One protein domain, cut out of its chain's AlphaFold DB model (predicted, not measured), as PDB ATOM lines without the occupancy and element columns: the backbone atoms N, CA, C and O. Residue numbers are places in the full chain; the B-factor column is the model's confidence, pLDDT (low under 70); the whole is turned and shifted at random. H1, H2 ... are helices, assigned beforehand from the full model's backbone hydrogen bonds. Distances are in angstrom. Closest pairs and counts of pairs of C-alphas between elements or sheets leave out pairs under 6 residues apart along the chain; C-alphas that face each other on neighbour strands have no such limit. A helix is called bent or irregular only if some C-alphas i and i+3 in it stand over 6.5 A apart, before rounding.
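What this domain is: This is residues 3 to 132 of the 135 residues of an uncharacterized protein of Lysinibacillus sp. YR326 (UniProt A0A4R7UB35). The longest helix, H6, lies side by side with H5 as a hairpin; H3 packs near the beginning of H5 with H4 beyond it, H2 packs on the last residues of H5 with H1 beside it, and small H7 packs on the first residues of H6. The printed part has 130 residues with seven named helices, H1 to H7 in chain order, and no named strand, an all helix domain. It is compact, with a radius of gyration of the C-alphas of 16.1 A, and spans 45 by 34 by 27 A.

Where its parts are: H6, residues 82 to 100, is 28.7 A long, from C-alpha 82 at (23.716, 42.552, -7.914) to C-alpha 100 at (46.331, 47.132, -25.037). It has a kink of 31 degrees near residue 89 and is irregular: C-alphas 83 and 86 are 8.6 A apart. H5 is residues 59 to 73, 21.1 A; H4 44 to 56, 18.4 A; H3 25 to 29, 5.7 A; H2 13 to 21, 12.0 A; H7 118 to 121, 5.6 A. H1, residues 3 to 9, is 9.5 A and begins at C-alpha 3 (40.334, 18.107, -18.941); it is only just irregular, with C-alphas 5 and 8 6.7 A apart.

How they stand to each other: H5, the hub, touches H6 at a shallow tilt of 10 degrees, opposite ways, a hairpin; the closest C-alphas, Leu 71 and Ser 90, are 6.1 A apart. With residues 69 to 73 alone H5 touches H2, at a shallow tilt of 16 degrees, opposite ways; C-alphas Asn 17 and Ser 73 are closest, 6.2 A. H1 and H2, a hairpin, touch at Phe 7 and Cys 16, their closest C-alphas, 4.5 A. With residues 62 to 66 alone H5 touches H3, closest C-alphas Asn 62 and Pro 25, 5.6 A. H3 touches H4, closest C-alphas Leu 28 and Tyr 51, 6.1 A. H6 touches H7 with residues 82 to 84 alone, closest C-alphas Tyr 83 and Gly 121, 4.2 A. H1 and H6 are apart. Every O i to N i+4 pair is within hydrogen-bond range in H2, H3 and H5; in H4 8 of 9, in H6 10 of 15 and in H1 1 of 3 are, with 2 of 4 O i to N i+3 pairs in H1, while H7 is too short for an i+4 pair.

The domain as a whole: The C-alphas farthest apart, Glu 33 and Gln 117, are 45.4 A apart. The printed part has no cut. The links H3 to H4 and H6 to H7 are long. Mean pLDDT of the printed part is 85.2; residues 3 to 9, 77 and 79 are under 70.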
ATOM      1  N   TYR A   3      40.958  17.518 -20.129       64.00
ATOM      2  CA  TYR A   3      40.334  18.107 -18.941       64.00
ATOM      3  C   TYR A   3      39.865  19.564 -19.115       64.00
ATOM      4  O   TYR A   3      38.836  19.937 -18.565       64.00
ATOM      5  N   LEU A   4      40.536  20.369 -19.956       64.25
ATOM      6  CA  LEU A   4      40.092  21.736 -20.293       64.25
ATOM      7  C   LEU A   4      38.790  21.769 -21.101       64.25
ATOM      8  O   LEU A   4      38.183  22.820 -21.228       64.25
ATOM      9  N   TRP A   5      38.364  20.642 -21.664       62.56
ATOM     10  CA  TRP A   5      37.058  20.510 -22.312       62.56
ATOM     11  C   TRP A   5      36.015  19.903 -21.376       62.56
ATOM     12  O   TRP A   5      34.820  19.957 -21.650       62.56
ATOM     13  N   GLU A   6      36.464  19.319 -20.267       64.50
ATOM     14  CA  GLU A   6      35.614  18.666 -19.281       64.50
ATOM     15  C   GLU A   6      35.229  19.611 -18.141       64.50
ATOM     16  O   GLU A   6      34.268  19.316 -17.437       64.50
ATOM     17  N   PHE A   7      35.888  20.770 -17.981       68.75
ATOM     18  CA  PHE A   7      35.538  21.707 -16.904       68.75
ATOM     19  C   PHE A   7      34.088  22.197 -17.008       68.75
ATOM     20  O   PHE A   7      33.444  22.336 -15.987       68.75
ATOM     21  N   THR A   8      33.507  22.354 -18.205       65.75
ATOM     22  CA  THR A   8      32.070  22.679 -18.350       65.75
ATOM     23  C   THR A   8      31.149  21.458 -18.260       65.75
ATOM     24  O   THR A   8      29.949  21.579 -18.486       65.75
ATOM     25  N   SER A   9      31.689  20.259 -18.021       68.69
ATOM     26  CA  SER A   9      30.896  19.025 -17.911       68.69
ATOM     27  C   SER A   9      30.352  18.791 -16.501       68.69
ATOM     28  O   SER A   9      29.490  17.929 -16.332       68.69
ATOM     29  N   SER A  10      30.847  19.527 -15.498       73.25
ATOM     30  CA  SER A  10      30.292  19.515 -14.143       73.25
ATOM     31  C   SER A  10      29.317  20.675 -13.954       73.25
ATOM     32  O   SER A  10      29.557  21.789 -14.409       73.25
ATOM     33  N   ASN A  11      28.231  20.415 -13.227       70.62
ATOM     34  CA  ASN A  11      27.334  21.466 -12.735       70.62
ATOM     35  C   ASN A  11      27.837  22.073 -11.411       70.62
ATOM     36  O   ASN A  11      27.179  22.945 -10.847       70.62
ATOM     37  N   ASN A  12      28.962  21.584 -10.884       76.50
ATOM     38  CA  ASN A  12      29.593  22.094  -9.676       76.50
ATOM     39  C   ASN A  12      30.773  22.995 -10.050       76.50
ATOM     40  O   ASN A  12      31.807  22.513 -10.508       76.50
ATOM     41  N   LEU A  13      30.622  24.296  -9.803       74.62
ATOM     42  CA  LEU A  13      31.629  25.311 -10.108       74.62
ATOM     43  C   LEU A  13      32.966  25.067  -9.389       74.62
ATOM     44  O   LEU A  13      34.013  25.410  -9.931       74.62
ATOM     45  N   GLU A  14      32.952  24.438  -8.212       77.88
ATOM     46  CA  GLU A  14      34.174  24.061  -7.499       77.88
ATOM     47  C   GLU A  14      34.980  23.017  -8.279       77.88
ATOM     48  O   GLU A  14      36.186  23.177  -8.452       77.88
ATOM     49  N   ASP A  15      34.318  22.000  -8.839       77.56
ATOM     50  CA  ASP A  15      34.987  20.985  -9.660       77.56
ATOM     51  C   ASP A  15      35.589  21.614 -10.924       77.56
ATOM     52  O   ASP A  15      36.704  21.267 -11.322       77.56
ATOM     53  N   CYS A  16      34.868  22.560 -11.534       76.06
ATOM     54  CA  CYS A  16      35.323  23.321 -12.698       76.06
ATOM     55  C   CYS A  16      36.562  24.165 -12.364       76.06
ATOM     56  O   CYS A  16      37.542  24.173 -13.115       76.06
ATOM     57  N   ASN A  17      36.525  24.857 -11.223       80.56
ATOM     58  CA  ASN A  17      37.618  25.685 -10.733       80.56
ATOM     59  C   ASN A  17      38.860  24.831 -10.454       80.56
ATOM     60  O   ASN A  17      39.917  25.077 -11.031       80.56
ATOM     61  N   LEU A  18      38.717  23.757  -9.670       79.62
ATOM     62  CA  LEU A  18      39.806  22.827  -9.362       79.62
ATOM     63  C   LEU A  18      40.412  22.215 -10.632       79.62
ATOM     64  O   LEU A  18      41.628  22.087 -10.734       79.62
ATOM     65  N   ALA A  19      39.588  21.867 -11.626       78.19
ATOM     66  CA  ALA A  19      40.068  21.303 -12.888       78.19
ATOM     67  C   ALA A  19      40.939  22.265 -13.710       78.19
ATOM     68  O   ALA A  19      41.720  21.805 -14.543       78.19
ATOM     69  N   THR A  20      40.802  23.575 -13.500       82.62
ATOM     70  CA  THR A  20      41.548  24.601 -14.243       82.62
ATOM     71  C   THR A  20      42.653  25.263 -13.421       82.62
ATOM     72  O   THR A  20      43.624  25.720 -14.015       82.62
ATOM     73  N   ALA A  21      42.566  25.252 -12.088       85.88
ATOM     74  CA  ALA A  21      43.528  25.884 -11.183       85.88
ATOM     75  C   ALA A  21      44.954  25.313 -11.295       85.88
ATOM     76  O   ALA A  21      45.923  26.055 -11.216       85.88
ATOM     77  N   GLU A  22      45.116  24.015 -11.564       87.88
ATOM     78  CA  GLU A  22      46.449  23.430 -11.801       87.88
ATOM     79  C   GLU A  22      47.044  23.820 -13.166       87.88
ATOM     80  O   GLU A  22      48.216  23.580 -13.431       87.88
ATOM     81  N   LEU A  23      46.236  24.379 -14.075       87.81
ATOM     82  CA  LEU A  23      46.615  24.643 -15.466       87.81
ATOM     83  C   LEU A  23      46.939  26.116 -15.732       87.81
ATOM     84  O   LEU A  23      47.382  26.440 -16.842       87.81
ATOM     85  N   ILE A  24      46.691  27.000 -14.761       90.12
ATOM     86  CA  ILE A  24      46.925  28.434 -14.924       90.12
ATOM     87  C   ILE A  24      48.411  28.780 -14.780       90.12
ATOM     88  O   ILE A  24      49.104  28.201 -13.941       90.12
ATOM     89  N   PRO A  25      48.908  29.752 -15.564       92.12
ATOM     90  CA  PRO A  25      50.306  30.162 -15.503       92.12
ATOM     91  C   PRO A  25      50.755  30.636 -14.121       92.12
ATOM     92  O   PRO A  25      51.884  30.354 -13.749       92.12
ATOM     93  N   GLU A  26      49.889  31.329 -13.371       87.88
ATOM     94  CA  GLU A  26      50.222  31.867 -12.042       87.88
ATOM     95  C   GLU A  26      50.729  30.763 -11.106       87.88
ATOM     96  O   GLU A  26      51.889  30.808 -10.719       87.88
ATOM     97  N   GLY A  27      49.930  29.721 -10.853       86.19
ATOM     98  CA  GLY A  27      50.342  28.615  -9.981       86.19
ATOM     99  C   GLY A  27      51.467  27.754 -10.565       86.19
ATOM    100  O   GLY A  27      52.355  27.314  -9.842       86.19
ATOM    101  N   LEU A  28      51.486  27.537 -11.885       90.75
ATOM    102  CA  LEU A  28      52.519  26.707 -12.514       90.75
ATOM    103  C   LEU A  28      53.901  27.361 -12.529       90.75
ATOM    104  O   LEU A  28      54.895  26.647 -12.499       90.75
ATOM    105  N   LEU A  29      53.984  28.690 -12.606       92.31
ATOM    106  CA  LEU A  29      55.257  29.410 -12.682       92.31
ATOM    107  C   LEU A  29      55.825  29.788 -11.303       92.31
ATOM    108  O   LEU A  29      56.952  30.280 -11.242       92.31
ATOM    109  N   GLU A  30      55.096  29.536 -10.207       89.38
ATOM    110  CA  GLU A  30      55.567  29.771  -8.832       89.38
ATOM    111  C   GLU A  30      56.792  28.919  -8.464       89.38
ATOM    112  O   GLU A  30      57.660  29.368  -7.712       89.38
ATOM    113  N   SER A  31      56.886  27.709  -9.021       87.06
ATOM    114  CA  SER A  31      57.985  26.770  -8.798       87.06
ATOM    115  C   SER A  31      58.405  26.116 -10.110       87.06
ATOM    116  O   SER A  31      57.577  25.834 -10.967       87.06
ATOM    117  N   ASN A  32      59.700  25.847 -10.272       88.75
ATOM    118  CA  ASN A  32      60.228  25.048 -11.381       88.75
ATOM    119  C   ASN A  32      60.422  23.569 -11.005       88.75
ATOM    120  O   ASN A  32      61.056  22.823 -11.752       88.75
ATOM    121  N   GLU A  33      59.907  23.158  -9.848       92.50
ATOM    122  CA  GLU A  33      59.946  21.791  -9.340       92.50
ATOM    123  C   GLU A  33      58.523  21.231  -9.259       92.50
ATOM    124  O   GLU A  33      57.586  21.939  -8.894       92.50
ATOM    125  N   TYR A  34      58.374  19.952  -9.604       93.38
ATOM    126  CA  TYR A  34      57.117  19.225  -9.465       93.38
ATOM    127  C   TYR A  34      57.073  18.533  -8.100       93.38
ATOM    128  O   TYR A  34      57.913  17.670  -7.825       93.38
ATOM    129  N   ASP A  35      56.069  18.859  -7.287       91.31
ATOM    130  CA  ASP A  35      55.692  18.084  -6.106       91.31
ATOM    131  C   ASP A  35      54.349  17.397  -6.364       91.31
ATOM    132  O   ASP A  35      53.363  18.023  -6.738       91.31
ATOM    133  N   LYS A  36      54.296  16.083  -6.161       89.44
ATOM    134  CA  LYS A  36      53.070  15.315  -6.366       89.44
ATOM    135  C   LYS A  36      51.961  15.721  -5.391       89.44
ATOM    136  O   LYS A  36      50.794  15.548  -5.727       89.44
ATOM    137  N   ASP A  37      52.311  16.212  -4.207       89.50
ATOM    138  CA  ASP A  37      51.322  16.614  -3.208       89.50
ATOM    139  C   ASP A  37      50.642  17.956  -3.566       89.50
ATOM    140  O   ASP A  37      49.573  18.248  -3.031       89.50
ATOM    141  N   ASP A  38      51.201  18.716  -4.519       86.56
ATOM    142  CA  ASP A  38      50.658  19.994  -5.006       86.56
ATOM    143  C   ASP A  38      49.747  19.844  -6.243       86.56
ATOM    144  O   ASP A  38      49.006  20.768  -6.587       86.56
ATOM    145  N   PHE A  39      49.776  18.689  -6.923       87.44
ATOM    146  CA  PHE A  39      49.059  18.465  -8.184       87.44
ATOM    147  C   PHE A  39      48.244  17.166  -8.165       87.44
ATOM    148  O   PHE A  39      48.791  16.062  -8.250       87.44
ATOM    149  N   ASP A  40      46.914  17.289  -8.155       85.62
ATOM    150  CA  ASP A  40      46.007  16.139  -8.205       85.62
ATOM    151  C   ASP A  40      45.848  15.576  -9.625       85.62
ATOM    152  O   ASP A  40      45.623  14.374  -9.812       85.62
ATOM    153  N   ARG A  41      45.913  16.439 -10.648       82.88
ATOM    154  CA  ARG A  41      45.591  16.089 -12.040       82.88
ATOM    155  C   ARG A  41      46.808  16.063 -12.944       82.88
ATOM    156  O   ARG A  41      46.845  15.239 -13.862       82.88
ATOM    157  N   LEU A  42      47.771  16.957 -12.739       88.38
ATOM    158  CA  LEU A  42      48.958  17.016 -13.584       88.38
ATOM    159  C   LEU A  42      49.964  15.918 -13.246       88.38
ATOM    160  O   LEU A  42      50.405  15.749 -12.109       88.38
ATOM    161  N   THR A  43      50.399  15.202 -14.281       91.81
ATOM    162  CA  THR A  43      51.612  14.386 -14.189       91.81
ATOM    163  C   THR A  43      52.858  15.269 -14.258       91.81
ATOM    164  O   THR A  43      52.841  16.319 -14.898       91.81
ATOM    165  N   GLU A  44      53.976  14.806 -13.694       94.44
ATOM    166  CA  GLU A  44      55.280  15.495 -13.761       94.44
ATOM    167  C   GLU A  44      55.660  15.920 -15.194       94.44
ATOM    168  O   GLU A  44      56.082  17.048 -15.443       94.44
ATOM    169  N   ASN A  45      55.446  15.037 -16.173       94.69
ATOM    170  CA  ASN A  45      55.738  15.338 -17.574       94.69
ATOM    171  C   ASN A  45      54.838  16.450 -18.140       94.69
ATOM    172  O   ASN A  45      55.301  17.264 -18.938       94.69
ATOM    173  N   GLU A  46      53.555  16.474 -17.768       93.00
ATOM    174  CA  GLU A  46      52.624  17.520 -18.205       93.00
ATOM    175  C   GLU A  46      52.928  18.854 -17.523       93.00
ATOM    176  O   GLU A  46      52.900  19.883 -18.200       93.00
ATOM    177  N   PHE A  47      53.285  18.828 -16.236       94.00
ATOM    178  CA  PHE A  47      53.763  19.995 -15.499       94.00
ATOM    179  C   PHE A  47      54.955  20.631 -16.214       94.00
ATOM    180  O   PHE A  47      54.870  21.778 -16.643       94.00
ATOM    181  N   PHE A  48      56.032  19.874 -16.451       95.25
ATOM    182  CA  PHE A  48      57.222  20.431 -17.097       95.25
ATOM    183  C   PHE A  48      56.953  20.893 -18.528       95.25
ATOM    184  O   PHE A  48      57.562  21.861 -18.983       95.25
ATOM    185  N   TYR A  49      56.049  20.228 -19.249       94.19
ATOM    186  CA  TYR A  49      55.624  20.686 -20.567       94.19
ATOM    187  C   TYR A  49      54.951  22.063 -20.494       94.19
ATOM    188  O   TYR A  49      55.337  22.966 -21.239       94.19
ATOM    189  N   LEU A  50      53.973  22.231 -19.598       92.88
ATOM    190  CA  LEU A  50      53.244  23.487 -19.423       92.88
ATOM    191  C   LEU A  50      54.140  24.594 -18.869       92.88
ATOM    192  O   LEU A  50      54.130  25.689 -19.419       92.88
ATOM    193  N   TYR A  51      54.970  24.290 -17.871       94.88
ATOM    194  CA  TYR A  51      55.960  25.213 -17.316       94.88
ATOM    195  C   TYR A  51      56.836  25.798 -18.426       94.88
ATOM    196  O   TYR A  51      56.878  27.006 -18.634       94.88
ATOM    197  N   ASN A  52      57.468  24.927 -19.221       94.88
ATOM    198  CA  ASN A  52      58.334  25.345 -20.323       94.88
ATOM    199  C   ASN A  52      57.591  26.127 -21.410       94.88
ATOM    200  O   ASN A  52      58.212  26.920 -22.118       94.88
ATOM    201  N   LEU A  53      56.304  25.842 -21.621       94.38
ATOM    202  CA  LEU A  53      55.479  26.576 -22.570       94.38
ATOM    203  C   LEU A  53      55.215  27.990 -22.044       94.38
ATOM    204  O   LEU A  53      55.523  28.953 -22.739       94.38
ATOM    205  N   TYR A  54      54.702  28.110 -20.822       95.19
ATOM    206  CA  TYR A  54      54.331  29.386 -20.214       95.19
ATOM    207  C   TYR A  54      55.530  30.289 -19.916       95.19
ATOM    208  O   TYR A  54      55.417  31.503 -20.062       95.19
ATOM    209  N   GLU A  55      56.694  29.720 -19.597       95.44
ATOM    210  CA  GLU A  55      57.946  30.469 -19.413       95.44
ATOM    211  C   GLU A  55      58.420  31.146 -20.717       95.44
ATOM    212  O   GLU A  55      59.080  32.183 -20.690       95.44
ATOM    213  N   LYS A  56      58.109  30.558 -21.879       95.00
ATOM    214  CA  LYS A  56      58.662  30.981 -23.180       95.00
ATOM    215  C   LYS A  56      57.719  31.836 -24.013       95.00
ATOM    216  O   LYS A  56      58.155  32.385 -25.028       95.00
ATOM    217  N   ILE A  57      56.442  31.892 -23.654       93.94
ATOM    218  CA  ILE A  57      55.470  32.747 -24.336       93.94
ATOM    219  C   ILE A  57      55.476  34.155 -23.746       93.94
ATOM    220  O   ILE A  57      56.095  34.427 -22.721       93.94
ATOM    221  N   ASP A  58      54.794  35.063 -24.434       93.38
ATOM    222  CA  ASP A  58      54.639  36.434 -23.974       93.38
ATOM    223  C   ASP A  58      53.836  36.487 -22.661       93.38
ATOM    224  O   ASP A  58      52.779  35.861 -22.540       93.38
ATOM    225  N   GLU A  59      54.326  37.254 -21.687       92.69
ATOM    226  CA  GLU A  59      53.710  37.410 -20.363       92.69
ATOM    227  C   GLU A  59      52.265  37.931 -20.444       92.69
ATOM    228  O   GLU A  59      51.424  37.584 -19.611       92.69
ATOM    229  N   SER A  60      51.930  38.706 -21.479       93.75
ATOM    230  CA  SER A  60      50.557  39.162 -21.706       93.75
ATOM    231  C   SER A  60      49.592  38.000 -21.969       93.75
ATOM    232  O   SER A  60      48.438  38.061 -21.548       93.75
ATOM    233  N   ILE A  61      50.056  36.906 -22.584       92.88
ATOM    234  CA  ILE A  61      49.250  35.692 -22.768       92.88
ATOM    235  C   ILE A  61      49.022  35.019 -21.417       92.88
ATOM    236  O   ILE A  61      47.891  34.638 -21.117       92.88
ATOM    237  N   ASN A  62      50.063  34.921 -20.583       93.50
ATOM    238  CA  ASN A  62      49.927  34.369 -19.235       93.50
ATOM    239  C   ASN A  62      48.918  35.179 -18.411       93.50
ATOM    240  O   ASN A  62      48.017  34.610 -17.799       93.50
ATOM    241  N   THR A  63      49.012  36.508 -18.486       92.88
ATOM    242  CA  THR A  63      48.085  37.438 -17.832       92.88
ATOM    243  C   THR A  63      46.644  37.207 -18.284       92.88
ATOM    244  O   THR A  63      45.754  37.090 -17.448       92.88
ATOM    245  N   VAL A  64      46.407  37.086 -19.595       93.12
ATOM    246  CA  VAL A  64      45.067  36.830 -20.146       93.12
ATOM    247  C   VAL A  64      44.505  35.493 -19.660       93.12
ATOM    248  O   VAL A  64      43.341  35.435 -19.270       93.12
ATOM    249  N   LEU A  65      45.307  34.424 -19.648       91.25
ATOM    250  CA  LEU A  65      44.870  33.109 -19.162       91.25
ATOM    251  C   LEU A  65      44.498  33.146 -17.674       91.25
ATOM    252  O   LEU A  65      43.453  32.619 -17.288       91.25
ATOM    253  N   THR A  66      45.319  33.806 -16.860       90.88
ATOM    254  CA  THR A  66      45.069  33.994 -15.428       90.88
ATOM    255  C   THR A  66      43.816  34.844 -15.181       90.88
ATOM    256  O   THR A  66      42.947  34.440 -14.410       90.88
ATOM    257  N   ASP A  67      43.650  35.975 -15.875       91.12
ATOM    258  CA  ASP A  67      42.465  36.836 -15.744       91.12
ATOM    259  C   ASP A  67      41.169  36.104 -16.168       91.12
ATOM    260  O   ASP A  67      40.130  36.284 -15.529       91.12
ATOM    261  N   ILE A  68      41.211  35.243 -17.199       89.31
ATOM    262  CA  ILE A  68      40.065  34.402 -17.601       89.31
ATOM    263  C   ILE A  68      39.675  33.431 -16.483       89.31
ATOM    264  O   ILE A  68      38.488  33.301 -16.175       89.31
ATOM    265  N   HIS A  69      40.651  32.754 -15.873       86.75
ATOM    266  CA  HIS A  69      40.387  31.838 -14.765       86.75
ATOM    267  C   HIS A  69      39.769  32.575 -13.572       86.75
ATOM    268  O   HIS A  69      38.711  32.179 -13.087       86.75
ATOM    269  N   TRP A  70      40.360  33.697 -13.154       85.38
ATOM    270  CA  TRP A  70      39.828  34.493 -12.047       85.38
ATOM    271  C   TRP A  70      38.425  35.034 -12.316       85.38
ATOM    272  O   TRP A  70      37.611  35.091 -11.396       85.38
ATOM    273  N   LEU A  71      38.114  35.398 -13.564       87.25
ATOM    274  CA  LEU A  71      36.761  35.781 -13.961       87.25
ATOM    275  C   LEU A  71      35.779  34.609 -13.821       87.25
ATOM    276  O   LEU A  71      34.700  34.789 -13.269       87.25
ATOM    277  N   GLY A  72      36.152  33.412 -14.284       80.56
ATOM    278  CA  GLY A  72      35.320  32.211 -14.160       80.56
ATOM    279  C   GLY A  72      35.093  31.775 -12.709       80.56
ATOM    280  O   GLY A  72      34.028  31.261 -12.372       80.56
ATOM    281  N   SER A  73      36.066  32.038 -11.838       79.38
ATOM    282  CA  SER A  73      36.042  31.628 -10.432       79.38
ATOM    283  C   SER A  73      35.566  32.724  -9.473       79.38
ATOM    284  O   SER A  73      35.432  32.467  -8.276       79.38
ATOM    285  N   SER A  74      35.253  33.931  -9.966       78.38
ATOM    286  CA  SER A  74      34.958  35.110  -9.131       78.38
ATOM    287  C   SER A  74      33.762  34.931  -8.196       78.38
ATOM    288  O   SER A  74      33.657  35.627  -7.188       78.38
ATOM    289  N   HIS A  75      32.861  34.003  -8.525       76.69
ATOM    290  CA  HIS A  75      31.674  33.688  -7.736       76.69
ATOM    291  C   HIS A  75      31.656  32.256  -7.182       76.69
ATOM    292  O   HIS A  75      30.665  31.864  -6.575       76.69
ATOM    293  N   ALA A  76      32.749  31.492  -7.307       73.00
ATOM    294  CA  ALA A  76      32.814  30.099  -6.849       73.00
ATOM    295  C   ALA A  76      32.596  29.929  -5.337       73.00
ATOM    296  O   ALA A  76      32.013  28.939  -4.904       73.00
ATOM    297  N   TYR A  77      33.006  30.918  -4.539       67.94
ATOM    298  CA  TYR A  77      32.952  30.863  -3.073       67.94
ATOM    299  C   TYR A  77      32.211  32.059  -2.456       67.94
ATOM    300  O   TYR A  77      32.405  32.386  -1.284       67.94
ATOM    301  N   SER A  78      31.377  32.747  -3.238       70.50
ATOM    302  CA  SER A  78      30.649  33.945  -2.800       70.50
ATOM    303  C   SER A  78      29.214  33.944  -3.309       70.50
ATOM    304  O   SER A  78      28.936  33.378  -4.361       70.50
ATOM    305  N   CYS A  79      28.316  34.656  -2.630       69.81
ATOM    306  CA  CYS A  79      27.008  34.956  -3.204       69.81
ATOM    307  C   CYS A  79      27.160  35.891  -4.414       69.81
ATOM    308  O   CYS A  79      27.913  36.866  -4.360       69.81
ATOM    309  N   ILE A  80      26.391  35.640  -5.472       74.75
ATOM    310  CA  ILE A  80      26.241  36.581  -6.583       74.75
ATOM    311  C   ILE A  80      25.434  37.770  -6.065       74.75
ATOM    312  O   ILE A  80      24.244  37.661  -5.783       74.75
ATOM    313  N   ILE A  81      26.083  38.915  -5.894       77.25
ATOM    314  CA  ILE A  81      25.415  40.147  -5.476       77.25
ATOM    315  C   ILE A  81      25.212  41.019  -6.711       77.25
ATOM    316  O   ILE A  81      26.115  41.141  -7.539       77.25
ATOM    317  N   GLY A  82      24.022  41.615  -6.832       81.50
ATOM    318  CA  GLY A  82      23.716  42.552  -7.914       81.50
ATOM    319  C   GLY A  82      23.835  41.914  -9.296       81.50
ATOM    320  O   GLY A  82      24.404  42.520 -10.190       81.50
ATOM    321  N   TYR A  83      23.363  40.675  -9.464       80.75
ATOM    322  CA  TYR A  83      23.441  39.944 -10.735       80.75
ATOM    323  C   TYR A  83      24.871  39.788 -11.292       80.75
ATOM    324  O   TYR A  83      25.075  39.733 -12.502       80.75
ATOM    325  N   GLY A  84      25.876  39.744 -10.411       77.25
ATOM    326  CA  GLY A  84      27.261  39.487 -10.803       77.25
ATOM    327  C   GLY A  84      28.033  40.737 -11.217       77.25
ATOM    328  O   GLY A  84      29.058  40.614 -11.881       77.25
ATOM    329  N   GLU A  85      27.606  41.936 -10.803       80.38
ATOM    330  CA  GLU A  85      28.302  43.211 -11.061       80.38
ATOM    331  C   GLU A  85      29.818  43.158 -10.794       80.38
ATOM    332  O   GLU A  85      30.602  43.752 -11.534       80.38
ATOM    333  N   GLY A  86      30.255  42.409  -9.774       79.06
ATOM    334  CA  GLY A  86      31.676  42.229  -9.465       79.06
ATOM    335  C   GLY A  86      32.475  41.592 -10.609       79.06
ATOM    336  O   GLY A  86      33.591  42.027 -10.891       79.06
ATOM    337  N   SER A  87      31.890  40.622 -11.319       82.50
ATOM    338  CA  SER A  87      32.525  39.985 -12.480       82.50
ATOM    339  C   SER A  87      32.703  40.954 -13.655       82.50
ATOM    340  O   SER A  87      33.677  40.843 -14.397       82.50
ATOM    341  N   LEU A  88      31.840  41.974 -13.788       85.06
ATOM    342  CA  LEU A  88      31.958  42.985 -14.846       85.06
ATOM    343  C   LEU A  88      33.229  43.822 -14.698       85.06
ATOM    344  O   LEU A  88      33.835  44.189 -15.702       85.06
ATOM    345  N   VAL A  89      33.662  44.106 -13.466       85.12
ATOM    346  CA  VAL A  89      34.913  44.841 -13.217       85.12
ATOM    347  C   VAL A  89      36.108  44.037 -13.733       85.12
ATOM    348  O   VAL A  89      36.947  44.576 -14.459       85.12
ATOM    349  N   SER A  90      36.156  42.741 -13.418       87.31
ATOM    350  CA  SER A  90      37.193  41.827 -13.906       87.31
ATOM    351  C   SER A  90      37.136  41.651 -15.425       87.31
ATOM    352  O   SER A  90      38.172  41.681 -16.084       87.31
ATOM    353  N   LEU A  91      35.936  41.555 -16.006       90.56
ATOM    354  CA  LEU A  91      35.752  41.468 -17.454       90.56
ATOM    355  C   LEU A  91      36.249  42.732 -18.171       90.56
ATOM    356  O   LEU A  91      36.946  42.628 -19.176       90.56
ATOM    357  N   VAL A  92      35.938  43.926 -17.653       92.06
ATOM    358  CA  VAL A  92      36.434  45.193 -18.218       92.06
ATOM    359  C   VAL A  92      37.957  45.259 -18.151       92.06
ATOM    360  O   VAL A  92      38.586  45.668 -19.126       92.06
ATOM    361  N   LYS A  93      38.563  44.824 -17.037       91.44
ATOM    362  CA  LYS A  93      40.023  44.719 -16.920       91.44
ATOM    363  C   LYS A  93      40.593  43.803 -18.008       91.44
ATOM    364  O   LYS A  93      41.479  44.237 -18.737       91.44
ATOM    365  N   LEU A  94      40.044  42.598 -18.171       94.25
ATOM    366  CA  LEU A  94      40.475  41.645 -19.196       94.25
ATOM    367  C   LEU A  94      40.337  42.222 -20.617       94.25
ATOM    368  O   LEU A  94      41.270  42.125 -21.411       94.25
ATOM    369  N   ILE A  95      39.210  42.868 -20.931       94.94
ATOM    370  CA  ILE A  95      38.986  43.518 -22.231       94.94
ATOM    371  C   ILE A  95      40.055  44.583 -22.496       94.94
ATOM    372  O   ILE A  95      40.621  44.618 -23.589       94.94
ATOM    373  N   ASN A  96      40.360  45.427 -21.507       95.12
ATOM    374  CA  ASN A  96      41.397  46.448 -21.644       95.12
ATOM    375  C   ASN A  96      42.774  45.815 -21.874       95.12
ATOM    376  O   ASN A  96      43.449  46.205 -22.823       95.12
ATOM    377  N   THR A  97      43.144  44.785 -21.102       94.44
ATOM    378  CA  THR A  97      44.392  44.027 -21.299       94.44
ATOM    379  C   THR A  97      44.487  43.474 -22.722       94.44
ATOM    380  O   THR A  97      45.526  43.595 -23.373       94.44
ATOM    381  N   MET A  98      43.403  42.892 -23.246       96.12
ATOM    382  CA  MET A  98      43.377  42.366 -24.612       96.12
ATOM    383  C   MET A  98      43.552  43.475 -25.658       96.12
ATOM    384  O   MET A  98      44.343  43.309 -26.583       96.12
ATOM    385  N   ILE A  99      42.874  44.616 -25.499       96.38
ATOM    386  CA  ILE A  99      42.993  45.764 -26.413       96.38
ATOM    387  C   ILE A  99      44.414  46.340 -26.396       96.38
ATOM    388  O   ILE A  99      44.994  46.559 -27.459       96.38
ATOM    389  N   GLU A 100      44.987  46.564 -25.213       96.12
ATOM    390  CA  GLU A 100      46.331  47.132 -25.037       96.12
ATOM    391  C   GLU A 100      47.416  46.268 -25.698       96.12
ATOM    392  O   GLU A 100      48.364  46.800 -26.280       96.12
ATOM    393  N   ASN A 101      47.236  44.945 -25.685       95.94
ATOM    394  CA  ASN A 101      48.148  43.981 -26.305       95.94
ATOM    395  C   ASN A 101      47.788  43.628 -27.762       95.94
ATOM    396  O   ASN A 101      48.439  42.784 -28.374       95.94
ATOM    397  N   ASN A 102      46.790  44.290 -28.359       95.69
ATOM    398  CA  ASN A 102      46.281  44.013 -29.711       95.69
ATOM    399  C   ASN A 102      45.788  42.567 -29.915       95.69
ATOM    400  O   ASN A 102      45.868  42.020 -31.019       95.69
ATOM    401  N   PHE A 103      45.255  41.941 -28.866       94.81
ATOM    402  CA  PHE A 103      44.596  40.647 -28.968       94.81
ATOM    403  C   PHE A 103      43.161  40.794 -29.485       94.81
ATOM    404  O   PHE A 103      42.441  41.709 -29.079       94.81
ATOM    405  N   PRO A 104      42.709  39.890 -30.372       93.00
ATOM    406  CA  PRO A 104      41.341  39.920 -30.859       93.00
ATOM    407  C   PRO A 104      40.370  39.568 -29.729       93.00
ATOM    408  O   PRO A 104      40.500  38.522 -29.090       93.00
ATOM    409  N   LEU A 105      39.369  40.420 -29.516       92.31
ATOM    410  CA  LEU A 105      38.262  40.112 -28.617       92.31
ATOM    411  C   LEU A 105      37.360  39.023 -29.228       92.31
ATOM    412  O   LEU A 105      37.237  38.936 -30.455       92.31
ATOM    413  N   PRO A 106      36.723  38.177 -28.402       87.56
ATOM    414  CA  PRO A 106      35.714  37.247 -28.888       87.56
ATOM    415  C   PRO A 106      34.476  37.994 -29.415       87.56
ATOM    416  O   PRO A 106      34.083  39.022 -28.870       87.56
ATOM    417  N   GLU A 107      33.843  37.441 -30.454       88.75
ATOM    418  CA  GLU A 107      32.564  37.941 -30.978       88.75
ATOM    419  C   GLU A 107      31.465  37.775 -29.916       88.75
ATOM    420  O   GLU A 107      31.287  36.658 -29.410       88.75
ATOM    421  N   PRO A 108      30.729  38.841 -29.558       88.56
ATOM    422  CA  PRO A 108      29.731  38.779 -28.499       88.56
ATOM    423  C   PRO A 108      28.410  38.135 -28.945       88.56
ATOM    424  O   PRO A 108      27.665  37.662 -28.087       88.56
ATOM    425  N   GLU A 109      28.089  38.089 -30.246       91.12
ATOM    426  CA  GLU A 109      26.769  37.656 -30.734       91.12
ATOM    427  C   GLU A 109      26.289  36.297 -30.198       91.12
ATOM    428  O   GLU A 109      25.120  36.218 -29.807       91.12
ATOM    429  N   PRO A 110      27.121  35.236 -30.115       87.88
ATOM    430  CA  PRO A 110      26.684  33.938 -29.595       87.88
ATOM    431  C   PRO A 110      26.195  33.984 -28.141       87.88
ATOM    432  O   PRO A 110      25.420  33.118 -27.730       87.88
ATOM    433  N   PHE A 111      26.630  34.989 -27.374       85.75
ATOM    434  CA  PHE A 111      26.327  35.147 -25.955       85.75
ATOM    435  C   PHE A 111      25.121  36.061 -25.698       85.75
ATOM    436  O   PHE A 111      24.537  36.002 -24.621       85.75
ATOM    437  N   LEU A 112      24.678  36.848 -26.687       87.88
ATOM    438  CA  LEU A 112      23.526  37.756 -26.545       87.88
ATOM    439  C   LEU A 112      22.194  37.030 -26.296       87.88
ATOM    440  O   LEU A 112      21.204  37.667 -25.937       87.88
ATOM    441  N   LYS A 113      22.152  35.709 -26.506       87.06
ATOM    442  CA  LYS A 113      20.985  34.871 -26.204       87.06
ATOM    443  C   LYS A 113      20.773  34.642 -24.702       87.06
ATOM    444  O   LYS A 113      19.667  34.271 -24.325       87.06
ATOM    445  N   PHE A 114      21.800  34.852 -23.876       87.00
ATOM    446  CA  PHE A 114      21.738  34.682 -22.425       87.00
ATOM    447  C   PHE A 114      21.409  36.014 -21.752       87.00
ATOM    448  O   PHE A 114      21.944  37.060 -22.125       87.00
ATOM    449  N   SER A 115      20.524  35.987 -20.760       84.94
ATOM    450  CA  SER A 115      20.096  37.191 -20.051       84.94
ATOM    451  C   SER A 115      20.663  37.211 -18.643       84.94
ATOM    452  O   SER A 115      20.531  36.253 -17.894       84.94
ATOM    453  N   ILE A 116      21.189  38.363 -18.228       82.62
ATOM    454  CA  ILE A 116      21.635  38.593 -16.846       82.62
ATOM    455  C   ILE A 116      20.494  38.472 -15.815       82.62
ATOM    456  O   ILE A 116      20.737  38.381 -14.621       82.62
ATOM    457  N   GLN A 117      19.233  38.486 -16.264       84.88
ATOM    458  CA  GLN A 117      18.064  38.268 -15.404       84.88
ATOM    459  C   GLN A 117      17.766  36.780 -15.163       84.88
ATOM    460  O   GLN A 117      16.912  36.461 -14.337       84.88
ATOM    461  N   GLU A 118      18.412  35.869 -15.898       84.62
ATOM    462  CA  GLU A 118      18.255  34.428 -15.697       84.62
ATOM    463  C   GLU A 118      18.946  33.995 -14.404       84.62
ATOM    464  O   GLU A 118      20.112  34.319 -14.182       84.62
ATOM    465  N   ASP A 119      18.201  33.274 -13.563       82.25
ATOM    466  CA  ASP A 119      18.670  32.705 -12.292       82.25
ATOM    467  C   ASP A 119      19.488  33.696 -11.440       82.25
ATOM    468  O   ASP A 119      20.597  33.415 -11.000       82.25
ATOM    469  N   GLU A 120      18.970  34.923 -11.288       79.75
ATOM    470  CA  GLU A 120      19.611  36.010 -10.523       79.75
ATOM    471  C   GLU A 120      21.061  36.324 -10.955       79.75
ATOM    472  O   GLU A 120      21.886  36.780 -10.162       79.75
ATOM    473  N   GLY A 121      21.363  36.136 -12.242       78.00
ATOM    474  CA  GLY A 121      22.683  36.370 -12.830       78.00
ATOM    475  C   GLY A 121      23.539  35.110 -12.953       78.00
ATOM    476  O   GLY A 121      24.626  35.183 -13.519       78.00
ATOM    477  N   TRP A 122      23.061  33.959 -12.472       75.88
ATOM    478  CA  TRP A 122      23.738  32.673 -12.651       75.88
ATOM    479  C   TRP A 122      23.534  32.079 -14.046       75.88
ATOM    480  O   TRP A 122      24.358  31.299 -14.526       75.88
ATOM    481  N   GLY A 123      22.463  32.491 -14.726       81.50
ATOM    482  CA  GLY A 123      22.092  31.933 -16.015       81.50
ATOM    483  C   GLY A 123      21.514  30.523 -15.905       81.50
ATOM    484  O   GLY A 123      21.393  29.932 -14.837       81.50
ATOM    485  N   ASN A 124      21.134  29.969 -17.051       80.62
ATOM    486  CA  ASN A 124      20.672  28.587 -17.155       80.62
ATOM    487  C   ASN A 124      21.794  27.696 -17.699       80.62
ATOM    488  O   ASN A 124      22.572  28.124 -18.551       80.62
ATOM    489  N   THR A 125      21.850  26.432 -17.269       78.31
ATOM    490  CA  THR A 125      22.784  25.450 -17.839       78.31
ATOM    491  C   THR A 125      22.566  25.296 -19.349       78.31
ATOM    492  O   THR A 125      21.429  25.209 -19.817       78.31
ATOM    493  N   PHE A 126      23.655  25.207 -20.111       79.50
ATOM    494  CA  PHE A 126      23.639  25.025 -21.565       79.50
ATOM    495  C   PHE A 126      24.765  24.079 -22.010       79.50
ATOM    496  O   PHE A 126      25.700  23.815 -21.253       79.50
ATOM    497  N   ASP A 127      24.692  23.564 -23.241       77.69
ATOM    498  CA  ASP A 127      25.790  22.781 -23.817       77.69
ATOM    499  C   ASP A 127      26.915  23.720 -24.282       77.69
ATOM    500  O   ASP A 127      26.790  24.423 -25.287       77.69
ATOM    501  N   GLY A 128      28.039  23.717 -23.560       75.69
ATOM    502  CA  GLY A 128      29.217  24.531 -23.873       75.69
ATOM    503  C   GLY A 128      29.790  24.299 -25.277       75.69
ATOM    504  O   GLY A 128      30.416  25.199 -25.842       75.69
ATOM    505  N   LYS A 129      29.524  23.140 -25.896       77.06
ATOM    506  CA  LYS A 129      29.946  22.851 -27.276       77.06
ATOM    507  C   LYS A 129      29.277  23.762 -28.298       77.06
ATOM    508  O   LYS A 129      29.853  23.982 -29.356       77.06
ATOM    509  N   GLU A 130      28.112  24.330 -27.986       79.81
ATOM    510  CA  GLU A 130      27.440  25.301 -28.858       79.81
ATOM    511  C   GLU A 130      28.233  26.602 -29.028       79.81
ATOM    512  O   GLU A 130      28.057  27.299 -30.027       79.81
ATOM    513  N   LEU A 131      29.080  26.944 -28.052       79.88
ATOM    514  CA  LEU A 131      29.870  28.178 -28.035       79.88
ATOM    515  C   LEU A 131      31.362  27.927 -28.291       79.88
ATOM    516  O   LEU A 131      32.124  28.879 -28.476       79.88
ATOM    517  N   SER A 132      31.796  26.662 -28.316       73.31
ATOM    518  CA  SER A 132      33.192  26.315 -28.577       73.31
ATOM    519  C   SER A 132      33.572  26.604 -30.030       73.31
ATOM    520  O   SER A 132      32.911  26.168 -30.971       73.31
TER     521      SER A 132